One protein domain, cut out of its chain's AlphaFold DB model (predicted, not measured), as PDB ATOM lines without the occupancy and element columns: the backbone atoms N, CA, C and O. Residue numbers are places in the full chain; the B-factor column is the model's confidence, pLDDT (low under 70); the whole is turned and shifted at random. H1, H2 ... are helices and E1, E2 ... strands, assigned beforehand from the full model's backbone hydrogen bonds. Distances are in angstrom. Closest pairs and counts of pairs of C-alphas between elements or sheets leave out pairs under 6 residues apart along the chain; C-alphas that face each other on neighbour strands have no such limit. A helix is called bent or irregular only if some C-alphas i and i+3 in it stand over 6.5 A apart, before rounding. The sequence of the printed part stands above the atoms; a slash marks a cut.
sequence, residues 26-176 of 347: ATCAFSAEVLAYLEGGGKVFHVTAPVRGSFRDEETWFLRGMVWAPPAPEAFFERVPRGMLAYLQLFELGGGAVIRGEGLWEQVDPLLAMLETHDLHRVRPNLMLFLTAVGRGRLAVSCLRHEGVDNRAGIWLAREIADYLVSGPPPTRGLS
ATOM      1  N   ALA A  26     -10.223  38.280  92.010       92.38
ATOM      2  CA  ALA A  26      -9.992  37.791  90.653       92.38
ATOM      3  C   ALA A  26     -11.213  37.017  90.151       92.38
ATOM      4  O   ALA A  26     -11.791  36.214  90.884       92.38
ATOM      5  N   THR A  27     -11.616  37.270  88.910       92.81
ATOM      6  CA  THR A  27     -12.776  36.619  88.295       92.81
ATOM      7  C   THR A  27     -12.607  36.522  86.785       92.81
ATOM      8  O   THR A  27     -11.964  37.372  86.175       92.81
ATOM      9  N   CYS A  28     -13.226  35.521  86.165       92.88
ATOM     10  CA  CYS A  28     -13.397  35.470  84.718       92.88
ATOM     11  C   CYS A  28     -14.804  35.857  84.240       92.88
ATOM     12  O   CYS A  28     -15.059  35.927  83.038       92.88
ATOM     13  N   ALA A  29     -15.719  36.159  85.164       91.94
ATOM     14  CA  ALA A  29     -17.082  36.579  84.863       91.94
ATOM     15  C   ALA A  29     -17.561  37.655  85.844       91.94
ATOM     16  O   ALA A  29     -17.440  37.520  87.064       91.94
ATOM     17  N   PHE A  30     -18.150  38.722  85.315       91.81
ATOM     18  CA  PHE A  30     -18.878  39.680  86.127       91.81
ATOM     19  C   PHE A  30     -20.206  39.091  86.600       91.81
ATOM     20  O   PHE A  30     -20.906  38.395  85.863       91.81
ATOM     21  N   SER A  31     -20.571  39.460  87.820       92.12
ATOM     22  CA  SER A  31     -21.914  39.341  88.373       92.12
ATOM     23  C   SER A  31     -22.387  40.716  88.854       92.12
ATOM     24  O   SER A  31     -21.601  41.671  88.903       92.12
ATOM     25  N   ALA A  32     -23.664  40.834  89.223       92.06
ATOM     26  CA  ALA A  32     -24.185  42.071  89.807       92.06
ATOM     27  C   ALA A  32     -23.440  42.438  91.108       92.06
ATOM     28  O   ALA A  32     -23.167  43.608  91.362       92.06
ATOM     29  N   GLU A  33     -23.040  41.436  91.893       94.25
ATOM     30  CA  GLU A  33     -22.267  41.590  93.125       94.25
ATOM     31  C   GLU A  33     -20.843  42.087  92.853       94.25
ATOM     32  O   GLU A  33     -20.364  42.970  93.563       94.25
ATOM     33  N   VAL A  34     -20.172  41.569  91.813       94.31
ATOM     34  CA  VAL A  34     -18.841  42.052  91.393       94.31
ATOM     35  C   VAL A  34     -18.914  43.511  90.942       94.31
ATOM     36  O   VAL A  34     -18.061  44.317  91.323       94.31
ATOM     37  N   LEU A  35     -19.940  43.870  90.160       95.44
ATOM     38  CA  LEU A  35     -20.134  45.246  89.706       95.44
ATOM     39  C   LEU A  35     -20.396  46.193  90.888       95.44
ATOM     40  O   LEU A  35     -19.709  47.204  91.018       95.44
ATOM     41  N   ALA A  36     -21.290  45.818  91.808       95.62
ATOM     42  CA  ALA A  36     -21.562  46.596  93.017       95.62
ATOM     43  C   ALA A  36     -20.323  46.722  93.925       95.62
ATOM     44  O   ALA A  36     -20.072  47.782  94.508       95.62
ATOM     45  N   TYR A  37     -19.511  45.662  94.028       96.06
ATOM     46  CA  TYR A  37     -18.241  45.691  94.753       96.06
ATOM     47  C   TYR A  37     -17.276  46.718  94.151       96.06
ATOM     48  O   TYR A  37     -16.697  47.515  94.895       96.06
ATOM     49  N   LEU A  38     -17.137  46.748  92.822       96.62
ATOM     50  CA  LEU A  38     -16.347  47.760  92.120       96.62
ATOM     51  C   LEU A  38     -16.861  49.169  92.394       96.62
ATOM     52  O   LEU A  38     -16.101  49.998  92.889       96.62
ATOM     53  N   GLU A  39     -18.149  49.430  92.174       97.00
ATOM     54  CA  GLU A  39     -18.735  50.755  92.414       97.00
ATOM     55  C   GLU A  39     -18.487  51.242  93.853       97.00
ATOM     56  O   GLU A  39     -18.177  52.419  94.083       97.00
ATOM     57  N   GLY A  40     -18.507  50.313  94.816       96.81
ATOM     58  CA  GLY A  40     -18.212  50.537  96.229       96.81
ATOM     59  C   GLY A  40     -16.747  50.838  96.582       96.81
ATOM     60  O   GLY A  40     -16.473  51.191  97.731       96.81
ATOM     61  N   GLY A  41     -15.797  50.771  95.647       97.06
ATOM     62  CA  GLY A  41     -14.360  50.958  95.920       97.06
ATOM     63  C   GLY A  41     -13.534  49.671  95.902       97.06
ATOM     64  O   GLY A  41     -12.370  49.668  96.324       97.06
ATOM     65  N   GLY A  42     -14.139  48.578  95.443       96.81
ATOM     66  CA  GLY A  42     -13.499  47.286  95.278       96.81
ATOM     67  C   GLY A  42     -12.381  47.299  94.240       96.81
ATOM     68  O   GLY A  42     -12.240  48.219  93.432       96.81
ATOM     69  N   LYS A  43     -11.558  46.254  94.291       97.56
ATOM     70  CA  LYS A  43     -10.432  46.030  93.380       97.56
ATOM     71  C   LYS A  43     -10.655  44.693  92.699       97.56
ATOM     72  O   LYS A  43     -10.732  43.678  93.395       97.56
ATOM     73  N   VAL A  44     -10.795  44.707  91.379       96.88
ATOM     74  CA  VAL A  44     -11.093  43.507  90.594       96.88
ATOM     75  C   VAL A  44     -10.039  43.313  89.522       96.88
ATOM     76  O   VAL A  44      -9.697  44.250  88.799       96.88
ATOM     77  N   PHE A  45      -9.557  42.080  89.412       97.00
ATOM     78  CA  PHE A  45      -8.786  41.616  88.274       97.00
ATOM     79  C   PHE A  45      -9.648  40.653  87.453       97.00
ATOM     80  O   PHE A  45      -9.970  39.555  87.899       97.00
ATOM     81  N   HIS A  46     -10.057  41.092  86.266       96.56
ATOM     82  CA  HIS A  46     -10.852  40.306  85.335       96.56
ATOM     83  C   HIS A  46      -9.966  39.661  84.270       96.56
ATOM     84  O   HIS A  46      -9.275  40.374  83.539       96.56
ATOM     85  N   VAL A  47     -10.042  38.341  84.121       95.12
ATOM     86  CA  VAL A  47      -9.423  37.618  82.998       95.12
ATOM     87  C   VAL A  47     -10.507  37.158  82.032       95.12
ATOM     88  O   VAL A  47     -11.502  36.578  82.453       95.12
ATOM     89  N   THR A  48     -10.370  37.434  80.736       94.38
ATOM     90  CA  THR A  48     -11.395  37.013  79.774       94.38
ATOM     91  C   THR A  48     -11.458  35.493  79.659       94.38
ATOM     92  O   THR A  48     -10.448  34.795  79.712       94.38
ATOM     93  N   ALA A  49     -12.672  34.972  79.510       92.06
ATOM     94  CA  ALA A  49     -12.940  33.554  79.319       92.06
ATOM     95  C   ALA A  49     -14.182  33.368  78.430       92.06
ATOM     96  O   ALA A  49     -15.013  34.278  78.334       92.06
ATOM     97  N   PRO A  50     -14.366  32.197  77.793       90.75
ATOM     98  CA  PRO A  50     -15.528  31.908  76.950       90.75
ATOM     99  C   PRO A  50     -16.780  31.585  77.789       90.75
ATOM    100  O   PRO A  50     -17.427  30.558  77.602       90.75
ATOM    101  N   VAL A  51     -17.116  32.455  78.744       90.31
ATOM    102  CA  VAL A  51     -18.254  32.314  79.664       90.31
ATOM    103  C   VAL A  51     -19.102  33.585  79.679       90.31
ATOM    104  O   VAL A  51     -18.595  34.691  79.468       90.31
ATOM    105  N   ARG A  52     -20.405  33.436  79.943       89.00
ATOM    106  CA  ARG A  52     -21.334  34.563  80.107       89.00
ATOM    107  C   ARG A  52     -20.853  35.493  81.223       89.00
ATOM    108  O   ARG A  52     -20.417  35.032  82.274       89.00
ATOM    109  N   GLY A  53     -20.941  36.801  80.992       90.44
ATOM    110  CA  GLY A  53     -20.484  37.819  81.940       90.44
ATOM    111  C   GLY A  53     -18.980  38.099  81.885       90.44
ATOM    112  O   GLY A  53     -18.523  39.034  82.537       90.44
ATOM    113  N   SER A  54     -18.192  37.358  81.099       93.81
ATOM    114  CA  SER A  54     -16.819  37.767  80.791       93.81
ATOM    115  C   SER A  54     -16.815  38.986  79.877       93.81
ATOM    116  O   SER A  54     -17.659  39.072  78.989       93.81
ATOM    117  N   PHE A  55     -15.826  39.876  80.005       93.75
ATOM    118  CA  PHE A  55     -15.511  40.813  78.926       93.75
ATOM    119  C   PHE A  55     -15.362  40.066  77.597       93.75
ATOM    120  O   PHE A  55     -14.779  38.977  77.544       93.75
ATOM    121  N   ARG A  56     -15.937  40.640  76.538       92.44
ATOM    122  CA  ARG A  56     -15.868  40.096  75.187       92.44
ATOM    123  C   ARG A  56     -14.476  40.325  74.619       92.44
ATOM    124  O   ARG A  56     -14.042  41.456  74.423       92.44
ATOM    125  N   ASP A  57     -13.820  39.226  74.305       92.62
ATOM    126  CA  ASP A  57     -12.608  39.171  73.511       92.62
ATOM    127  C   ASP A  57     -12.855  38.428  72.193       92.62
ATOM    128  O   ASP A  57     -13.797  37.644  72.041       92.62
ATOM    129  N   GLU A  58     -12.025  38.717  71.206       90.19
ATOM    130  CA  GLU A  58     -12.103  38.144  69.871       90.19
ATOM    131  C   GLU A  58     -10.743  37.606  69.477       90.19
ATOM    132  O   GLU A  58      -9.720  38.258  69.705       90.19
ATOM    133  N   GLU A  59     -10.740  36.429  68.857       88.69
ATOM    134  CA  GLU A  59      -9.534  35.937  68.219       88.69
ATOM    135  C   GLU A  59      -9.130  36.883  67.093       88.69
ATOM    136  O   GLU A  59      -9.967  37.401  66.349       88.69
ATOM    137  N   THR A  60      -7.830  37.120  66.965       80.06
ATOM    138  CA  THR A  60      -7.298  37.894  65.846       80.06
ATOM    139  C   THR A  60      -6.310  37.079  65.039       80.06
ATOM    140  O   THR A  60      -5.677  36.136  65.523       80.06
ATOM    141  N   TRP A  61      -6.208  37.432  63.762       69.81
ATOM    142  CA  TRP A  61      -5.396  36.711  62.798       69.81
ATOM    143  C   TRP A  61      -3.902  36.749  63.161       69.81
ATOM    144  O   TRP A  61      -3.450  37.604  63.924       69.81
ATOM    145  N   PHE A  62      -3.124  35.800  62.639       61.28
ATOM    146  CA  PHE A  62      -1.728  35.603  63.049       61.28
ATOM    147  C   PHE A  62      -0.769  36.695  62.535       61.28
ATOM    148  O   PHE A  62       0.276  36.916  63.143       61.28
ATOM    149  N   LEU A  63      -1.115  37.413  61.456       58.25
ATOM    150  CA  LEU A  63      -0.346  38.557  60.942       58.25
ATOM    151  C   LEU A  63      -0.687  39.835  61.719       58.25
ATOM    152  O   LEU A  63      -1.360  40.735  61.219       58.25
ATOM    153  N   ARG A  64      -0.247  39.899  62.977       67.38
ATOM    154  CA  ARG A  64      -0.500  41.051  63.851       67.38
ATOM    155  C   ARG A  64       0.504  42.169  63.597       67.38
ATOM    156  O   ARG A  64       1.691  41.923  63.396       67.38
ATOM    157  N   GLY A  65       0.007  43.404  63.633       65.38
ATOM    158  CA  GLY A  65       0.837  44.606  63.670       65.38
ATOM    159  C   GLY A  65       1.550  44.777  65.017       65.38
ATOM    160  O   GLY A  65       1.527  43.900  65.879       65.38
ATOM    161  N   MET A  66       2.186  45.933  65.213       75.00
ATOM    162  CA  MET A  66       2.929  46.229  66.439       75.00
ATOM    163  C   MET A  66       2.010  46.227  67.671       75.00
ATOM    164  O   MET A  66       1.077  47.029  67.765       75.00
ATOM    165  N   VAL A  67       2.334  45.379  68.649       85.81
ATOM    166  CA  VAL A  67       1.805  45.501  70.010       85.81
ATOM    167  C   VAL A  67       2.528  46.642  70.713       85.81
ATOM    168  O   VAL A  67       3.754  46.753  70.701       85.81
ATOM    169  N   TRP A  68       1.740  47.521  71.306       86.62
ATOM    170  CA  TRP A  68       2.164  48.760  71.913       86.62
ATOM    171  C   TRP A  68       1.832  48.763  73.403       86.62
ATOM    172  O   TRP A  68       0.673  48.644  73.804       86.62
ATOM    173  N   ALA A  69       2.868  48.939  74.220       88.38
ATOM    174  CA  ALA A  69       2.737  49.316  75.620       88.38
ATOM    175  C   ALA A  69       2.927  50.844  75.730       88.38
ATOM    176  O   ALA A  69       4.017  51.340  75.405       88.38
ATOM    177  N   PRO A  70       1.897  51.606  76.140       86.62
ATOM    178  CA  PRO A  70       1.991  53.060  76.258       86.62
ATOM    179  C   PRO A  70       3.032  53.496  77.302       86.62
ATOM    180  O   PRO A  70       3.439  52.708  78.149       86.62
ATOM    181  N   PRO A  71       3.507  54.754  77.260       81.19
ATOM    182  CA  PRO A  71       4.457  55.266  78.251       81.19
ATOM    183  C   PRO A  71       3.838  55.494  79.642       81.19
ATOM    184  O   PRO A  71       4.570  55.516  80.624       81.19
ATOM    185  N   ALA A  72       2.516  55.649  79.735       87.94
ATOM    186  CA  ALA A  72       1.781  55.822  80.987       87.94
ATOM    187  C   ALA A  72       0.797  54.655  81.205       87.94
ATOM    188  O   ALA A  72       0.300  54.126  80.209       87.94
ATOM    189  N   PRO A  73       0.481  54.279  82.462       91.31
ATOM    190  CA  PRO A  73       0.992  54.846  83.712       91.31
ATOM    191  C   PRO A  73       2.412  54.351  84.045       91.31
ATOM    192  O   PRO A  73       2.651  53.153  84.171       91.31
ATOM    193  N   GLU A  74       3.350  55.283  84.238       92.88
ATOM    194  CA  GLU A  74       4.777  54.989  84.467       92.88
ATOM    195  C   GLU A  74       4.996  54.068  85.676       92.88
ATOM    196  O   GLU A  74       5.702  53.070  85.566       92.88
ATOM    197  N   ALA A  75       4.272  54.310  86.773       94.75
ATOM    198  CA  ALA A  75       4.343  53.503  87.994       94.75
ATOM    199  C   ALA A  75       4.004  52.012  87.783       94.75
ATOM    200  O   ALA A  75       4.459  51.164  88.547       94.75
ATOM    201  N   PHE A  76       3.185  51.666  86.778       96.12
ATOM    202  CA  PHE A  76       2.958  50.256  86.438       96.12
ATOM    203  C   PHE A  76       4.193  49.671  85.749       96.12
ATOM    204  O   PHE A  76       4.645  48.576  86.075       96.12
ATOM    205  N   PHE A  77       4.778  50.430  84.823       96.06
ATOM    206  CA  PHE A  77       5.907  49.983  84.017       96.06
ATOM    207  C   PHE A  77       7.258  49.994  84.746       96.06
ATOM    208  O   PHE A  77       8.194  49.345  84.279       96.06
ATOM    209  N   GLU A  78       7.356  50.658  85.900       94.56
ATOM    210  CA  GLU A  78       8.460  50.482  86.857       94.56
ATOM    211  C   GLU A  78       8.483  49.068  87.458       94.56
ATOM    212  O   GLU A  78       9.554  48.530  87.735       94.56
ATOM    213  N   ARG A  79       7.305  48.447  87.627       94.56
ATOM    214  CA  ARG A  79       7.153  47.063  88.110       94.56
ATOM    215  C   ARG A  79       7.199  46.041  86.975       94.56
ATOM    216  O   ARG A  79       7.797  44.978  87.111       94.56
ATOM    217  N   VAL A  80       6.570  46.375  85.850       96.00
ATOM    218  CA  VAL A  80       6.405  45.497  84.684       96.00
ATOM    219  C   VAL A  80       7.070  46.145  83.465       96.00
ATOM    220  O   VAL A  80       6.436  46.946  82.780       96.00
ATOM    221  N   PRO A  81       8.337  45.829  83.138       94.88
ATOM    222  CA  PRO A  81       9.039  46.505  82.050       94.88
ATOM    223  C   PRO A  81       8.327  46.352  80.695       94.88
ATOM    224  O   PRO A  81       8.067  45.240  80.234       94.88
ATOM    225  N   ARG A  82       8.072  47.472  80.003       92.19
ATOM    226  CA  ARG A  82       7.307  47.525  78.733       92.19
ATOM    227  C   ARG A  82       7.791  46.540  77.670       92.19
ATOM    228  O   ARG A  82       6.987  45.818  77.090       92.19
ATOM    229  N   GLY A  83       9.101  46.514  77.419       89.69
ATOM    230  CA  GLY A  83       9.696  45.632  76.410       89.69
ATOM    231  C   GLY A  83       9.544  44.152  76.761       89.69
ATOM    232  O   GLY A  83       9.289  43.341  75.879       89.69
ATOM    233  N   MET A  84       9.622  43.816  78.052       91.94
ATOM    234  CA  MET A  84       9.392  42.458  78.542       91.94
ATOM    235  C   MET A  84       7.923  42.061  78.378       91.94
ATOM    236  O   MET A  84       7.651  40.988  77.849       91.94
ATOM    237  N   LEU A  85       6.979  42.932  78.751       93.00
ATOM    238  CA  LEU A  85       5.546  42.670  78.586       93.00
ATOM    239  C   LEU A  85       5.169  42.452  77.113       93.00
ATOM    240  O   LEU A  85       4.479  41.487  76.794       93.00
ATOM    241  N   ALA A  86       5.661  43.313  76.215       88.75
ATOM    242  CA  ALA A  86       5.427  43.184  74.778       88.75
ATOM    243  C   ALA A  86       6.050  41.905  74.191       88.75
ATOM    244  O   ALA A  86       5.455  41.282  73.318       88.75
ATOM    245  N   TYR A  87       7.223  41.490  74.681       88.56
ATOM    246  CA  TYR A  87       7.877  40.259  74.238       88.56
ATOM    247  C   TYR A  87       7.127  39.001  74.704       88.56
ATOM    248  O   TYR A  87       6.787  38.151  73.884       88.56
ATOM    249  N   LEU A  88       6.819  38.902  76.003       91.00
ATOM    250  CA  LEU A  88       6.149  37.738  76.602       91.00
ATOM    251  C   LEU A  88       4.724  37.530  76.072       91.00
ATOM    252  O   LEU A  88       4.218  36.409  76.070       91.00
ATOM    253  N   GLN A  89       4.078  38.603  75.607       89.19
ATOM    254  CA  GLN A  89       2.767  38.546  74.963       89.19
ATOM    255  C   GLN A  89       2.734  37.550  73.794       89.19
ATOM    256  O   GLN A  89       1.762  36.812  73.654       89.19
ATOM    257  N   LEU A  90       3.784  37.482  72.975       82.38
ATOM    258  CA  LEU A  90       3.814  36.583  71.816       82.38
ATOM    259  C   LEU A  90       3.950  35.100  72.188       82.38
ATOM    260  O   LEU A  90       3.667  34.241  71.353       82.38
ATOM    261  N   PHE A  91       4.367  34.798  73.418       84.75
ATOM    262  CA  PHE A  91       4.731  33.453  73.850       84.75
ATOM    263  C   PHE A  91       3.927  33.043  75.091       84.75
ATOM    264  O   PHE A  91       2.802  32.553  74.969       84.75
ATOM    265  N   GLU A  92       4.477  33.239  76.292       89.88
ATOM    266  CA  GLU A  92       3.943  32.689  77.540       89.88
ATOM    267  C   GLU A  92       2.582  33.280  77.930       89.88
ATOM    268  O   GLU A  92       1.716  32.564  78.439       89.88
ATOM    269  N   LEU A  93       2.373  34.571  77.658       90.25
ATOM    270  CA  LEU A  93       1.140  35.281  78.010       90.25
ATOM    271  C   LEU A  93       0.026  35.085  76.981       90.25
ATOM    272  O   LEU A  93      -1.073  35.589  77.179       90.25
ATOM    273  N   GLY A  94       0.271  34.349  75.899       78.94
ATOM    274  CA  GLY A  94      -0.718  34.158  74.854       78.94
ATOM    275  C   GLY A  94      -1.005  35.434  74.055       78.94
ATOM    276  O   GLY A  94      -0.994  36.571  74.526       78.94
ATOM    277  N   GLY A  95      -1.282  35.225  72.780       69.75
ATOM    278  CA  GLY A  95      -1.466  36.303  71.828       69.75
ATOM    279  C   GLY A  95      -2.482  35.943  70.791       69.75
ATOM    280  O   GLY A  95      -2.207  36.160  69.627       69.75
ATOM    281  N   GLY A  96      -3.578  35.308  71.205       82.62
ATOM    282  CA  GLY A  96      -4.666  34.868  70.336       82.62
ATOM    283  C   GLY A  96      -5.848  35.832  70.341       82.62
ATOM    284  O   GLY A  96      -6.498  35.992  69.317       82.62
ATOM    285  N   ALA A  97      -6.059  36.566  71.433       89.75
ATOM    286  CA  ALA A  97      -7.266  37.354  71.637       89.75
ATOM    287  C   ALA A  97      -6.982  38.845  71.841       89.75
ATOM    288  O   ALA A  97      -5.886  39.225  72.264       89.75
ATOM    289  N   VAL A  98      -7.976  39.678  71.534       93.12
ATOM    290  CA  VAL A  98      -8.022  41.099  71.896       93.12
ATOM    291  C   VAL A  98      -9.425  41.494  72.344       93.12
ATOM    292  O   VAL A  98     -10.417  40.933  71.888       93.12
ATOM    293  N   ILE A  99      -9.515  42.519  73.178       94.31
ATOM    294  CA  ILE A  99     -10.758  43.208  73.520       94.31
ATOM    295  C   ILE A  99     -10.893  44.402  72.574       94.31
ATOM    296  O   ILE A  99      -9.975  45.217  72.461       94.31
ATOM    297  N   ARG A 100     -12.023  44.520  71.872       91.81
ATOM    298  CA  ARG A 100     -12.260  45.646  70.957       91.81
ATOM    299  C   ARG A 100     -12.296  46.960  71.732       91.81
ATOM    300  O   ARG A 100     -12.984  47.076  72.743       91.81
ATOM    301  N   GLY A 101     -11.505  47.932  71.282       90.88
ATOM    302  CA  GLY A 101     -11.370  49.232  71.933       90.88
ATOM    303  C   GLY A 101     -12.449  50.230  71.521       90.88
ATOM    304  O   GLY A 101     -12.536  51.295  72.135       90.88
ATOM    305  N   GLU A 102     -13.273  49.929  70.510       87.69
ATOM    306  CA  GLU A 102     -14.438  50.749  70.180       87.69
ATOM    307  C   GLU A 102     -15.339  50.936  71.405       87.69
ATOM    308  O   GLU A 102     -15.719  49.981  72.072       87.69
ATOM    309  N   GLY A 103     -15.648  52.190  71.734       86.75
ATOM    310  CA  GLY A 103     -16.399  52.537  72.938       86.75
ATOM    311  C   GLY A 103     -15.571  52.528  74.227       86.75
ATOM    312  O   GLY A 103     -15.893  53.296  75.123       86.75
ATOM    313  N   LEU A 104     -14.479  51.763  74.327       92.88
ATOM    314  CA  LEU A 104     -13.645  51.677  75.537       92.88
ATOM    315  C   LEU A 104     -12.418  52.592  75.541       92.88
ATOM    316  O   LEU A 104     -11.965  52.971  76.616       92.88
ATOM    317  N   TRP A 105     -11.861  52.942  74.380       93.12
ATOM    318  CA  TRP A 105     -10.534  53.566  74.273       93.12
ATOM    319  C   TRP A 105     -10.348  54.822  75.140       93.12
ATOM    320  O   TRP A 105      -9.343  54.961  75.834       93.12
ATOM    321  N   GLU A 106     -11.341  55.708  75.164       94.25
ATOM    322  CA  GLU A 106     -11.307  56.943  75.963       94.25
ATOM    323  C   GLU A 106     -11.602  56.712  77.459       94.25
ATOM    324  O   GLU A 106     -11.429  57.609  78.278       94.25
ATOM    325  N   GLN A 107     -12.028  55.504  77.837       96.56
ATOM    326  CA  GLN A 107     -12.504  55.149  79.180       96.56
ATOM    327  C   GLN A 107     -11.522  54.268  79.966       96.56
ATOM    328  O   GLN A 107     -11.753  53.964  81.138       96.56
ATOM    329  N   VAL A 108     -10.423  53.838  79.345       97.00
ATOM    330  CA  VAL A 108      -9.478  52.885  79.942       97.00
ATOM    331  C   VAL A 108      -8.047  53.351  79.772       97.00
ATOM    332  O   VAL A 108      -7.707  53.897  78.734       97.00
ATOM    333  N   ASP A 109      -7.189  53.063  80.739       97.38
ATOM    334  CA  ASP A 109      -5.743  53.178  80.614       97.38
ATOM    335  C   ASP A 109      -5.178  51.887  80.017       97.38
ATOM    336  O   ASP A 109      -5.090  50.879  80.726       97.38
ATOM    337  N   PRO A 110      -4.802  51.860  78.724       96.44
ATOM    338  CA  PRO A 110      -4.179  50.685  78.152       96.44
ATOM    339  C   PRO A 110      -2.838  50.445  78.845       96.44
ATOM    340  O   PRO A 110      -2.082  51.374  79.102       96.44
ATOM    341  N   LEU A 111      -2.536  49.184  79.129       96.56
ATOM    342  CA  LEU A 111      -1.210  48.723  79.543       96.56
ATOM    343  C   LEU A 111      -0.547  47.918  78.423       96.56
ATOM    344  O   LEU A 111       0.676  47.901  78.296       96.56
ATOM    345  N   LEU A 112      -1.368  47.284  77.583       94.94
ATOM    346  CA  LEU A 112      -0.956  46.604  76.367       94.94
ATOM    347  C   LEU A 112      -2.090  46.664  75.340       94.94
ATOM    348  O   LEU A 112      -3.230  46.302  75.647       94.94
ATOM    349  N   ALA A 113      -1.786  47.130  74.134       93.25
ATOM    350  CA  ALA A 113      -2.757  47.334  73.066       93.25
ATOM    351  C   ALA A 113      -2.149  47.043  71.687       93.25
ATOM    352  O   ALA A 113      -0.937  47.012  71.520       93.25
ATOM    353  N   MET A 114      -2.991  46.875  70.678       90.00
ATOM    354  CA  MET A 114      -2.624  46.755  69.271       90.00
ATOM    355  C   MET A 114      -3.474  47.743  68.473       90.00
ATOM    356  O   MET A 114      -4.701  47.728  68.570       90.00
ATOM    357  N   LEU A 115      -2.839  48.599  67.675       88.56
ATOM    358  CA  LEU A 115      -3.547  49.510  66.776       88.56
ATOM    359  C   LEU A 115      -3.650  48.865  65.398       88.56
ATOM    360  O   LEU A 115      -2.638  48.571  64.765       88.56
ATOM    361  N   GLU A 116      -4.874  48.616  64.950       86.38
ATOM    362  CA  GLU A 116      -5.148  47.918  63.702       86.38
ATOM    363  C   GLU A 116      -5.554  48.898  62.606       86.38
ATOM    364  O   GLU A 116      -6.438  49.737  62.783       86.38
ATOM    365  N   THR A 117      -4.887  48.774  61.464       84.81
ATOM    366  CA  THR A 117      -5.098  49.620  60.283       84.81
ATOM    367  C   THR A 117      -5.226  48.804  58.996       84.81
ATOM    368  O   THR A 117      -5.355  49.382  57.923       84.81
ATOM    369  N   HIS A 118      -5.132  47.473  59.076       81.94
ATOM    370  CA  HIS A 118      -5.096  46.589  57.912       81.94
ATOM    371  C   HIS A 118      -6.489  46.459  57.295       81.94
ATOM    372  O   HIS A 118      -7.404  46.008  57.975       81.94
ATOM    373  N   ASP A 119      -6.641  46.847  56.028       80.88
ATOM    374  CA  ASP A 119      -7.913  46.833  55.287       80.88
ATOM    375  C   ASP A 119      -9.065  47.575  55.986       80.88
ATOM    376  O   ASP A 119     -10.242  47.270  55.793       80.88
ATOM    377  N   LEU A 120      -8.737  48.580  56.802       80.44
ATOM    378  CA  LEU A 120      -9.715  49.423  57.479       80.44
ATOM    379  C   LEU A 120      -9.600  50.866  56.992       80.44
ATOM    380  O   LEU A 120      -8.516  51.436  56.909       80.44
ATOM    381  N   HIS A 121     -10.747  51.513  56.786       86.62
ATOM    382  CA  HIS A 121     -10.817  52.961  56.544       86.62
ATOM    383  C   HIS A 121     -10.597  53.801  57.817       86.62
ATOM    384  O   HIS A 121     -10.669  55.028  57.772       86.62
ATOM    385  N   ARG A 122     -10.361  53.155  58.966       85.31
ATOM    386  CA  ARG A 122     -10.167  53.782  60.278       85.31
ATOM    387  C   ARG A 122      -9.093  53.053  61.080       85.31
ATOM    388  O   ARG A 122      -8.881  51.861  60.886       85.31
ATOM    389  N   VAL A 123      -8.476  53.753  62.030       87.00
ATOM    390  CA  VAL A 123      -7.632  53.121  63.053       87.00
ATOM    391  C   VAL A 123      -8.542  52.477  64.092       87.00
ATOM    392  O   VAL A 123      -9.359  53.160  64.711       87.00
ATOM    393  N   ARG A 124      -8.405  51.167  64.285       88.62
ATOM    394  CA  ARG A 124      -9.153  50.408  65.286       88.62
ATOM    395  C   ARG A 124      -8.249  50.079  66.477       88.62
ATOM    396  O   ARG A 124      -7.297  49.313  66.313       88.62
ATOM    397  N   PRO A 125      -8.506  50.633  67.674       90.81
ATOM    398  CA  PRO A 125      -7.776  50.235  68.867       90.81
ATOM    399  C   PRO A 125      -8.243  48.857  69.339       90.81
ATOM    400  O   PRO A 125      -9.437  48.597  69.449       90.81
ATOM    401  N   ASN A 126      -7.296  47.988  69.667       92.25
ATOM    402  CA  ASN A 126      -7.542  46.697  70.295       92.25
ATOM    403  C   ASN A 126      -6.758  46.639  71.610       92.25
ATOM    404  O   ASN A 126      -5.576  46.968  71.647       92.25
ATOM    405  N   LEU A 127      -7.403  46.237  72.695       94.31
ATOM    406  CA  LEU A 127      -6.836  46.191  74.039       94.31
ATOM    407  C   LEU A 127      -6.493  44.743  74.405       94.31
ATOM    408  O   LEU A 127      -7.209  43.823  74.022       94.31
ATOM    409  N   MET A 128      -5.420  44.530  75.163       94.94
ATOM    410  CA  MET A 128      -5.035  43.198  75.668       94.94
ATOM    411  C   MET A 128      -4.917  43.169  77.191       94.94
ATOM    412  O   MET A 128      -5.211  42.167  77.845       94.94
ATOM    413  N   LEU A 129      -4.493  44.297  77.754       96.88
ATOM    414  CA  LEU A 129      -4.470  44.560  79.181       96.88
ATOM    415  C   LEU A 129      -4.751  46.048  79.384       96.88
ATOM    416  O   LEU A 129      -4.108  46.885  78.747       96.88
ATOM    417  N   PHE A 130      -5.688  46.382  80.263       97.94
ATOM    418  CA  PHE A 130      -5.981  47.769  80.614       97.94
ATOM    419  C   PHE A 130      -6.444  47.910  82.062       97.94
ATOM    420  O   PHE A 130      -6.887  46.945  82.688       97.94
ATOM    421  N   LEU A 131      -6.361  49.138  82.566       98.31
ATOM    422  CA  LEU A 131      -6.923  49.573  83.838       98.31
ATOM    423  C   LEU A 131      -8.077  50.544  83.598       98.31
ATOM    424  O   LEU A 131      -8.079  51.288  82.624       98.31
ATOM    425  N   THR A 132      -9.054  50.573  84.492       98.38
ATOM    426  CA  THR A 132     -10.112  51.587  84.470       98.38
ATOM    427  C   THR A 132     -10.742  51.740  85.850       98.38
ATOM    428  O   THR A 132     -10.790  50.792  86.642       98.38
ATOM    429  N   ALA A 133     -11.200  52.946  86.170       98.38
ATOM    430  CA  ALA A 133     -12.044  53.192  87.327       98.38
ATOM    431  C   ALA A 133     -13.500  52.794  87.031       98.38
ATOM    432  O   ALA A 133     -14.033  53.073  85.958       98.38
ATOM    433  N   VAL A 134     -14.162  52.174  88.007       97.62
ATOM    434  CA  VAL A 134     -15.597  51.856  87.950       97.62
ATOM    435  C   VAL A 134     -16.220  52.325  89.256       97.62
ATOM    436  O   VAL A 134     -15.938  51.767  90.317       97.62
ATOM    437  N   GLY A 135     -17.007  53.401  89.207       94.94
ATOM    438  CA  GLY A 135     -17.416  54.120  90.414       94.94
ATOM    439  C   GLY A 135     -16.191  54.554  91.225       94.94
ATOM    440  O   GLY A 135     -15.334  55.278  90.721       94.94
ATOM    441  N   ARG A 136     -16.079  54.098  92.479       96.00
ATOM    442  CA  ARG A 136     -14.892  54.361  93.319       96.00
ATOM    443  C   ARG A 136     -13.816  53.275  93.227       96.00
ATOM    444  O   ARG A 136     -12.786  53.387  93.895       96.00
ATOM    445  N   GLY A 137     -14.093  52.185  92.514       97.94
ATOM    446  CA  GLY A 137     -13.242  51.005  92.442       97.94
ATOM    447  C   GLY A 137     -12.235  51.042  91.311       97.94
ATOM    448  O   GLY A 137     -12.160  51.987  90.525       97.94
ATOM    449  N   ARG A 138     -11.444  49.972  91.251       98.19
ATOM    450  CA  ARG A 138     -10.364  49.785  90.282       98.19
ATOM    451  C   ARG A 138     -10.518  48.432  89.610       98.19
ATOM    452  O   ARG A 138     -10.592  47.411  90.293       98.19
ATOM    453  N   LEU A 139     -10.529  48.439  88.286       98.31
ATOM    454  CA  LEU A 139     -10.648  47.252  87.458       98.31
ATOM    455  C   LEU A 139      -9.404  47.119  86.578       98.31
ATOM    456  O   LEU A 139      -9.055  48.056  85.862       98.31
ATOM    457  N   ALA A 140      -8.771  45.950  86.610       98.19
ATOM    458  CA  ALA A 140      -7.862  45.500  85.563       98.19
ATOM    459  C   ALA A 140      -8.579  44.449  84.715       98.19
ATOM    460  O   ALA A 140      -9.181  43.539  85.279       98.19
ATOM    461  N   VAL A 141      -8.500  44.544  83.390       97.75
ATOM    462  CA  VAL A 141      -9.048  43.528  82.480       97.75
ATOM    463  C   VAL A 141      -7.939  43.022  81.578       97.75
ATOM    464  O   VAL A 141      -7.211  43.824  80.990       97.75
ATOM    465  N   SER A 142      -7.817  41.702  81.452       96.50
ATOM    466  CA  SER A 142      -6.818  41.076  80.595       96.50
ATOM    467  C   SER A 142      -7.383  39.923  79.781       96.50
ATOM    468  O   SER A 142      -8.073  39.070  80.325       96.50
ATOM    469  N   CYS A 143      -7.025  39.865  78.500       94.56
ATOM    470  CA  CYS A 143      -7.210  38.678  77.659       94.56
ATOM    471  C   CYS A 143      -5.903  37.895  77.445       94.56
ATOM    472  O   CYS A 143      -5.768  37.129  76.492       94.56
ATOM    473  N   LEU A 144      -4.911  38.137  78.307       94.06
ATOM    474  CA  LEU A 144      -3.669  37.375  78.361       94.06
ATOM    475  C   LEU A 144      -3.855  36.132  79.243       94.06
ATOM    476  O   LEU A 144      -4.775  36.038  80.053       94.06
ATOM    477  N   ARG A 145      -2.941  35.181  79.106       92.69
ATOM    478  CA  ARG A 145      -2.892  33.930  79.850       92.69
ATOM    479  C   ARG A 145      -2.197  34.138  81.198       92.69
ATOM    480  O   ARG A 145      -0.986  34.348  81.246       92.69
ATOM    481  N   HIS A 146      -2.954  33.994  82.287       93.25
ATOM    482  CA  HIS A 146      -2.507  34.237  83.674       93.25
ATOM    483  C   HIS A 146      -2.437  32.977  84.551       93.25
ATOM    484  O   HIS A 146      -2.274  33.064  85.768       93.25
ATOM    485  N   GLU A 147      -2.555  31.799  83.942       88.19
ATOM    486  CA  GLU A 147      -2.629  30.513  84.641       88.19
ATOM    487  C   GLU A 147      -1.808  29.415  83.951       88.19
ATOM    488  O   GLU A 147      -1.436  29.526  82.770       88.19
ATOM    489  N   GLY A 148      -1.564  28.332  84.696       85.06
ATOM    490  CA  GLY A 148      -0.953  27.098  84.212       85.06
ATOM    491  C   GLY A 148       0.425  26.833  84.813       85.06
ATOM    492  O   GLY A 148       1.257  27.730  84.925       85.06
ATOM    493  N   VAL A 149       0.697  25.562  85.126       82.06
ATOM    494  CA  VAL A 149       1.919  25.115  85.825       82.06
ATOM    495  C   VAL A 149       3.226  25.509  85.123       82.06
ATOM    496  O   VAL A 149       4.221  25.793  85.793       82.06
ATOM    497  N   ASP A 150       3.196  25.603  83.792       86.62
ATOM    498  CA  ASP A 150       4.342  25.976  82.953       86.62
ATOM    499  C   ASP A 150       4.363  27.471  82.583       86.62
ATOM    500  O   ASP A 150       5.289  27.940  81.925       86.62
ATOM    501  N   ASN A 151       3.371  28.255  83.015       91.38
ATOM    502  CA  ASN A 151       3.230  29.669  82.669       91.38
ATOM    503  C   ASN A 151       3.689  30.590  83.811       91.38
ATOM    504  O   ASN A 151       2.915  31.336  84.415       91.38
ATOM    505  N   ARG A 152       4.989  30.554  84.118       91.62
ATOM    506  CA  ARG A 152       5.565  31.385  85.192       91.62
ATOM    507  C   ARG A 152       5.420  32.883  84.927       91.62
ATOM    508  O   ARG A 152       5.205  33.634  85.874       91.62
ATOM    509  N   ALA A 153       5.505  33.300  83.663       93.69
ATOM    510  CA  ALA A 153       5.326  34.689  83.257       93.69
ATOM    511  C   ALA A 153       3.898  35.190  83.524       93.69
ATOM    512  O   ALA A 153       3.736  36.267  84.091       93.69
ATOM    513  N   GLY A 154       2.875  34.398  83.184       94.06
ATOM    514  CA  GLY A 154       1.476  34.723  83.466       94.06
ATOM    515  C   GLY A 154       1.180  34.807  84.958       94.06
ATOM    516  O   GLY A 154       0.586  35.781  85.406       94.06
ATOM    517  N   ILE A 155       1.671  33.845  85.747       92.62
ATOM    518  CA  ILE A 155       1.506  33.859  87.211       92.62
ATOM    519  C   ILE A 155       2.193  35.087  87.830       92.62
ATOM    520  O   ILE A 155       1.645  35.723  88.730       92.62
ATOM    521  N   TRP A 156       3.395  35.435  87.362       94.62
ATOM    522  CA  TRP A 156       4.089  36.648  87.798       94.62
ATOM    523  C   TRP A 156       3.289  37.907  87.447       94.62
ATOM    524  O   TRP A 156       3.016  38.714  88.333       94.62
ATOM    525  N   LEU A 157       2.849  38.045  86.195       95.88
ATOM    526  CA  LEU A 157       2.099  39.214  85.742       95.88
ATOM    527  C   LEU A 157       0.774  39.378  86.503       95.88
ATOM    528  O   LEU A 157       0.436  40.492  86.898       95.88
ATOM    529  N   ALA A 158       0.054  38.285  86.768       95.06
ATOM    530  CA  ALA A 158      -1.163  38.297  87.575       95.06
ATOM    531  C   ALA A 158      -0.931  38.878  88.979       95.06
ATOM    532  O   ALA A 158      -1.735  39.676  89.467       95.06
ATOM    533  N   ARG A 159       0.190  38.516  89.617       93.88
ATOM    534  CA  ARG A 159       0.584  39.044  90.934       93.88
ATOM    535  C   ARG A 159       0.951  40.521  90.865       93.88
ATOM    536  O   ARG A 159       0.475  41.288  91.693       93.88
ATOM    537  N   GLU A 160       1.717  40.933  89.856       96.25
ATOM    538  CA  GLU A 160       2.059  42.346  89.653       96.25
ATOM    539  C   GLU A 160       0.815  43.215  89.424       96.25
ATOM    540  O   GLU A 160       0.707  44.305  89.984       96.25
ATOM    541  N   ILE A 161      -0.159  42.724  88.648       96.62
ATOM    542  CA  ILE A 161      -1.440  43.411  88.429       96.62
ATOM    543  C   ILE A 161      -2.233  43.505  89.737       96.62
ATOM    544  O   ILE A 161      -2.732  44.582  90.072       96.62
ATOM    545  N   ALA A 162      -2.346  42.402  90.483       95.62
ATOM    546  CA  ALA A 162      -3.068  42.380  91.753       95.62
ATOM    547  C   ALA A 162      -2.451  43.358  92.766       95.62
ATOM    548  O   ALA A 162      -3.161  44.183  93.339       95.62
ATOM    549  N   ASP A 163      -1.129  43.338  92.920       95.56
ATOM    550  CA  ASP A 163      -0.406  44.288  93.757       95.56
ATOM    551  C   ASP A 163      -0.633  45.733  93.300       95.56
ATOM    552  O   ASP A 163      -0.929  46.606  94.118       95.56
ATOM    553  N   TYR A 164      -0.547  46.003  91.993       97.25
ATOM    554  CA  TYR A 164      -0.738  47.347  91.454       97.25
ATOM    555  C   TYR A 164      -2.150  47.886  91.712       97.25
ATOM    556  O   TYR A 164      -2.309  49.055  92.069       97.25
ATOM    557  N   LEU A 165      -3.186  47.045  91.626       97.25
ATOM    558  CA  LEU A 165      -4.551  47.438  91.992       97.25
ATOM    559  C   LEU A 165      -4.653  47.897  93.458       97.25
ATOM    560  O   LEU A 165      -5.476  48.765  93.775       97.25
ATOM    561  N   VAL A 166      -3.816  47.348  94.343       96.12
ATOM    562  CA  VAL A 166      -3.787  47.652  95.781       96.12
ATOM    563  C   VAL A 166      -2.923  48.865  96.100       96.12
ATOM    564  O   VAL A 166      -3.406  49.786  96.760       96.12
ATOM    565  N   SER A 167      -1.664  48.864  95.661       95.06
ATOM    566  CA  SER A 167      -0.653  49.843  96.075       95.06
ATOM    567  C   SER A 167      -0.363  50.921  95.035       95.06
ATOM    568  O   SER A 167       0.236  51.938  95.370       95.06
ATOM    569  N   GLY A 168      -0.744  50.701  93.777       95.69
ATOM    570  CA  GLY A 168      -0.504  51.644  92.691       95.69
ATOM    571  C   GLY A 168      -1.388  52.896  92.774       95.69
ATOM    572  O   GLY A 168      -2.391  52.926  93.507       95.69
ATOM    573  N   PRO A 169      -1.057  53.945  92.003       96.69
ATOM    574  CA  PRO A 169      -1.969  55.054  91.748       96.69
ATOM    575  C   PRO A 169      -3.321  54.563  91.197       96.69
ATOM    576  O   PRO A 169      -3.388  53.503  90.569       96.69
ATOM    577  N   PRO A 170      -4.425  55.296  91.432       95.62
ATOM    578  CA  PRO A 170      -5.696  54.970  90.797       95.62
ATOM    579  C   PRO A 170      -5.598  55.110  89.267       95.62
ATOM    580  O   PRO A 170      -4.798  55.921  88.790       95.62
ATOM    581  N   PRO A 171      -6.431  54.375  88.505       97.25
ATOM    582  CA  PRO A 171      -6.599  54.618  87.076       97.25
ATOM    583  C   PRO A 171      -6.920  56.093  86.810       97.25
ATOM    584  O   PRO A 171      -7.663  56.724  87.566       97.25
ATOM    585  N   THR A 172      -6.353  56.638  85.740       96.62
ATOM    586  CA  THR A 172      -6.586  58.015  85.293       96.62
ATOM    587  C   THR A 172      -7.865  58.140  84.470       96.62
ATOM    588  O   THR A 172      -8.467  59.214  84.434       96.62
ATOM    589  N   ARG A 173      -8.308  57.038  83.851       97.50
ATOM    590  CA  ARG A 173      -9.582  56.932  83.129       97.50
ATOM    591  C   ARG A 173     -10.564  56.002  83.831       97.50
ATOM    592  O   ARG A 173     -10.175  55.117  84.593       97.50
ATOM    593  N   GLY A 174     -11.848  56.212  83.562       97.69
ATOM    594  CA  GLY A 174     -12.939  55.437  84.139       97.69
ATOM    595  C   GLY A 174     -14.050  55.159  83.142       97.69
ATOM    596  O   GLY A 174     -14.262  55.936  82.208       97.69
ATOM    597  N   LEU A 175     -14.778  54.068  83.380       96.81
ATOM    598  CA  LEU A 175     -16.010  53.785  82.662       96.81
ATOM    599  C   LEU A 175     -17.032  54.890  82.934       96.81
ATOM    600  O   LEU A 175     -17.275  55.272  84.081       96.81
ATOM    601  N   SER A 176     -17.642  55.390  81.867       95.25
ATOM    602  CA  SER A 176     -18.692  56.391  81.936       95.25
ATOM    603  C   SER A 176     -19.929  55.815  82.641       95.25
ATOM    604  O   SER A 176     -20.144  54.596  82.614       95.25
TER     605      SER A 176
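What this domain is: This is residues 26 to 176 of the 347 residues of the protein "Glyco_hydro_2_N domain-containing protein" of Planctomycetes bacterium (UniProt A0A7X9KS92). Picture one twisted sheet of five strands, with the long strand E4 in its middle and the hairpin of E3 and E4 sharply bent. The longest helix, H4, runs along E1 and E5 over one face, H1 stands up from the opposite face, and H3 only grazes the sheet beside E3. The 151 printed residues hold four named helices and five named strands in the order H1 E1 H2 H3 E2 E3 E4 E5 H4, a mixed class, with under half of the residues in named elements. The sheet is branched and mixed: E1 and E5 are parallel, while E4 is antiparallel to E2, E3 and E5. The whole is compact, with a radius of gyration of the C-alphas of 14.6 A and spans of 42 by 36 by 32 A.

Where its parts are: Start at C-alpha 32, at (-24.185, 42.071, 89.807), where H1 begins; it runs through residues 32 to 39. E1 follows at residues 43 to 47, then H2 at 74 to 77, H3 at 82 to 89 and E2 at 97 to 100. E3, residues 109 to 116, is 17.7 A long and bends by 84 degrees at residue 112. Find C-alpha 124 at (-9.153, 50.408, 65.286); from there E4 runs 23.6 A to residue 134, bending by 87 degrees at residue 128. E5, residues 137 to 142, is 16.7 A long. H4, residues 152 to 167, covers 22.3 A and ends with C-alpha 167 at (-0.653, 49.843, 96.075).

How they stand to each other: E3, E4 and E5 form a meander, each strand the antiparallel neighbour of the one before. Look for N 114 and O 126, 2.8 A apart between E3 and E4, and N 139 and O 132, 2.9 A apart between E4 and E5. E2 and E5 lie on one side of E4, E3 on the other side; N 99 and O 127 of E2 and E4 are 2.8 A apart. E1 and E5 bring N 46 and O 140 to 2.8 A. H4 is on the sheet at a height of 10.2 A, over E1 and E5; its closest C-alpha pair with E1 is Lys 43 and Leu 165, 6.2 A. H1 is on the opposite face; the closest C-alphas of H1 and E5 are those of Leu 38 and Gly 137, 4.5 A. H2 is not on the sheet; it is close to but not clearly touching H4, with the C-alphas of Phe 76 and Tyr 164 closest at 6.9 A. In H1, H3 and H4 every O i to N i+4 pair is within hydrogen-bond range; H2 is too short for one.

The domain as a whole: The C-alphas of Gly 40 and Asp 119, the two farthest apart, are 42.4 A from each other. The printed part has no cut. The one long link, residues 48 to 73, pairs briefly with E2 at residues 58 to 59 and with E3 at 67 to 68. Residues 61 to 65 and residue 95 have pLDDT under 70; the mean of the printed part is 91.4.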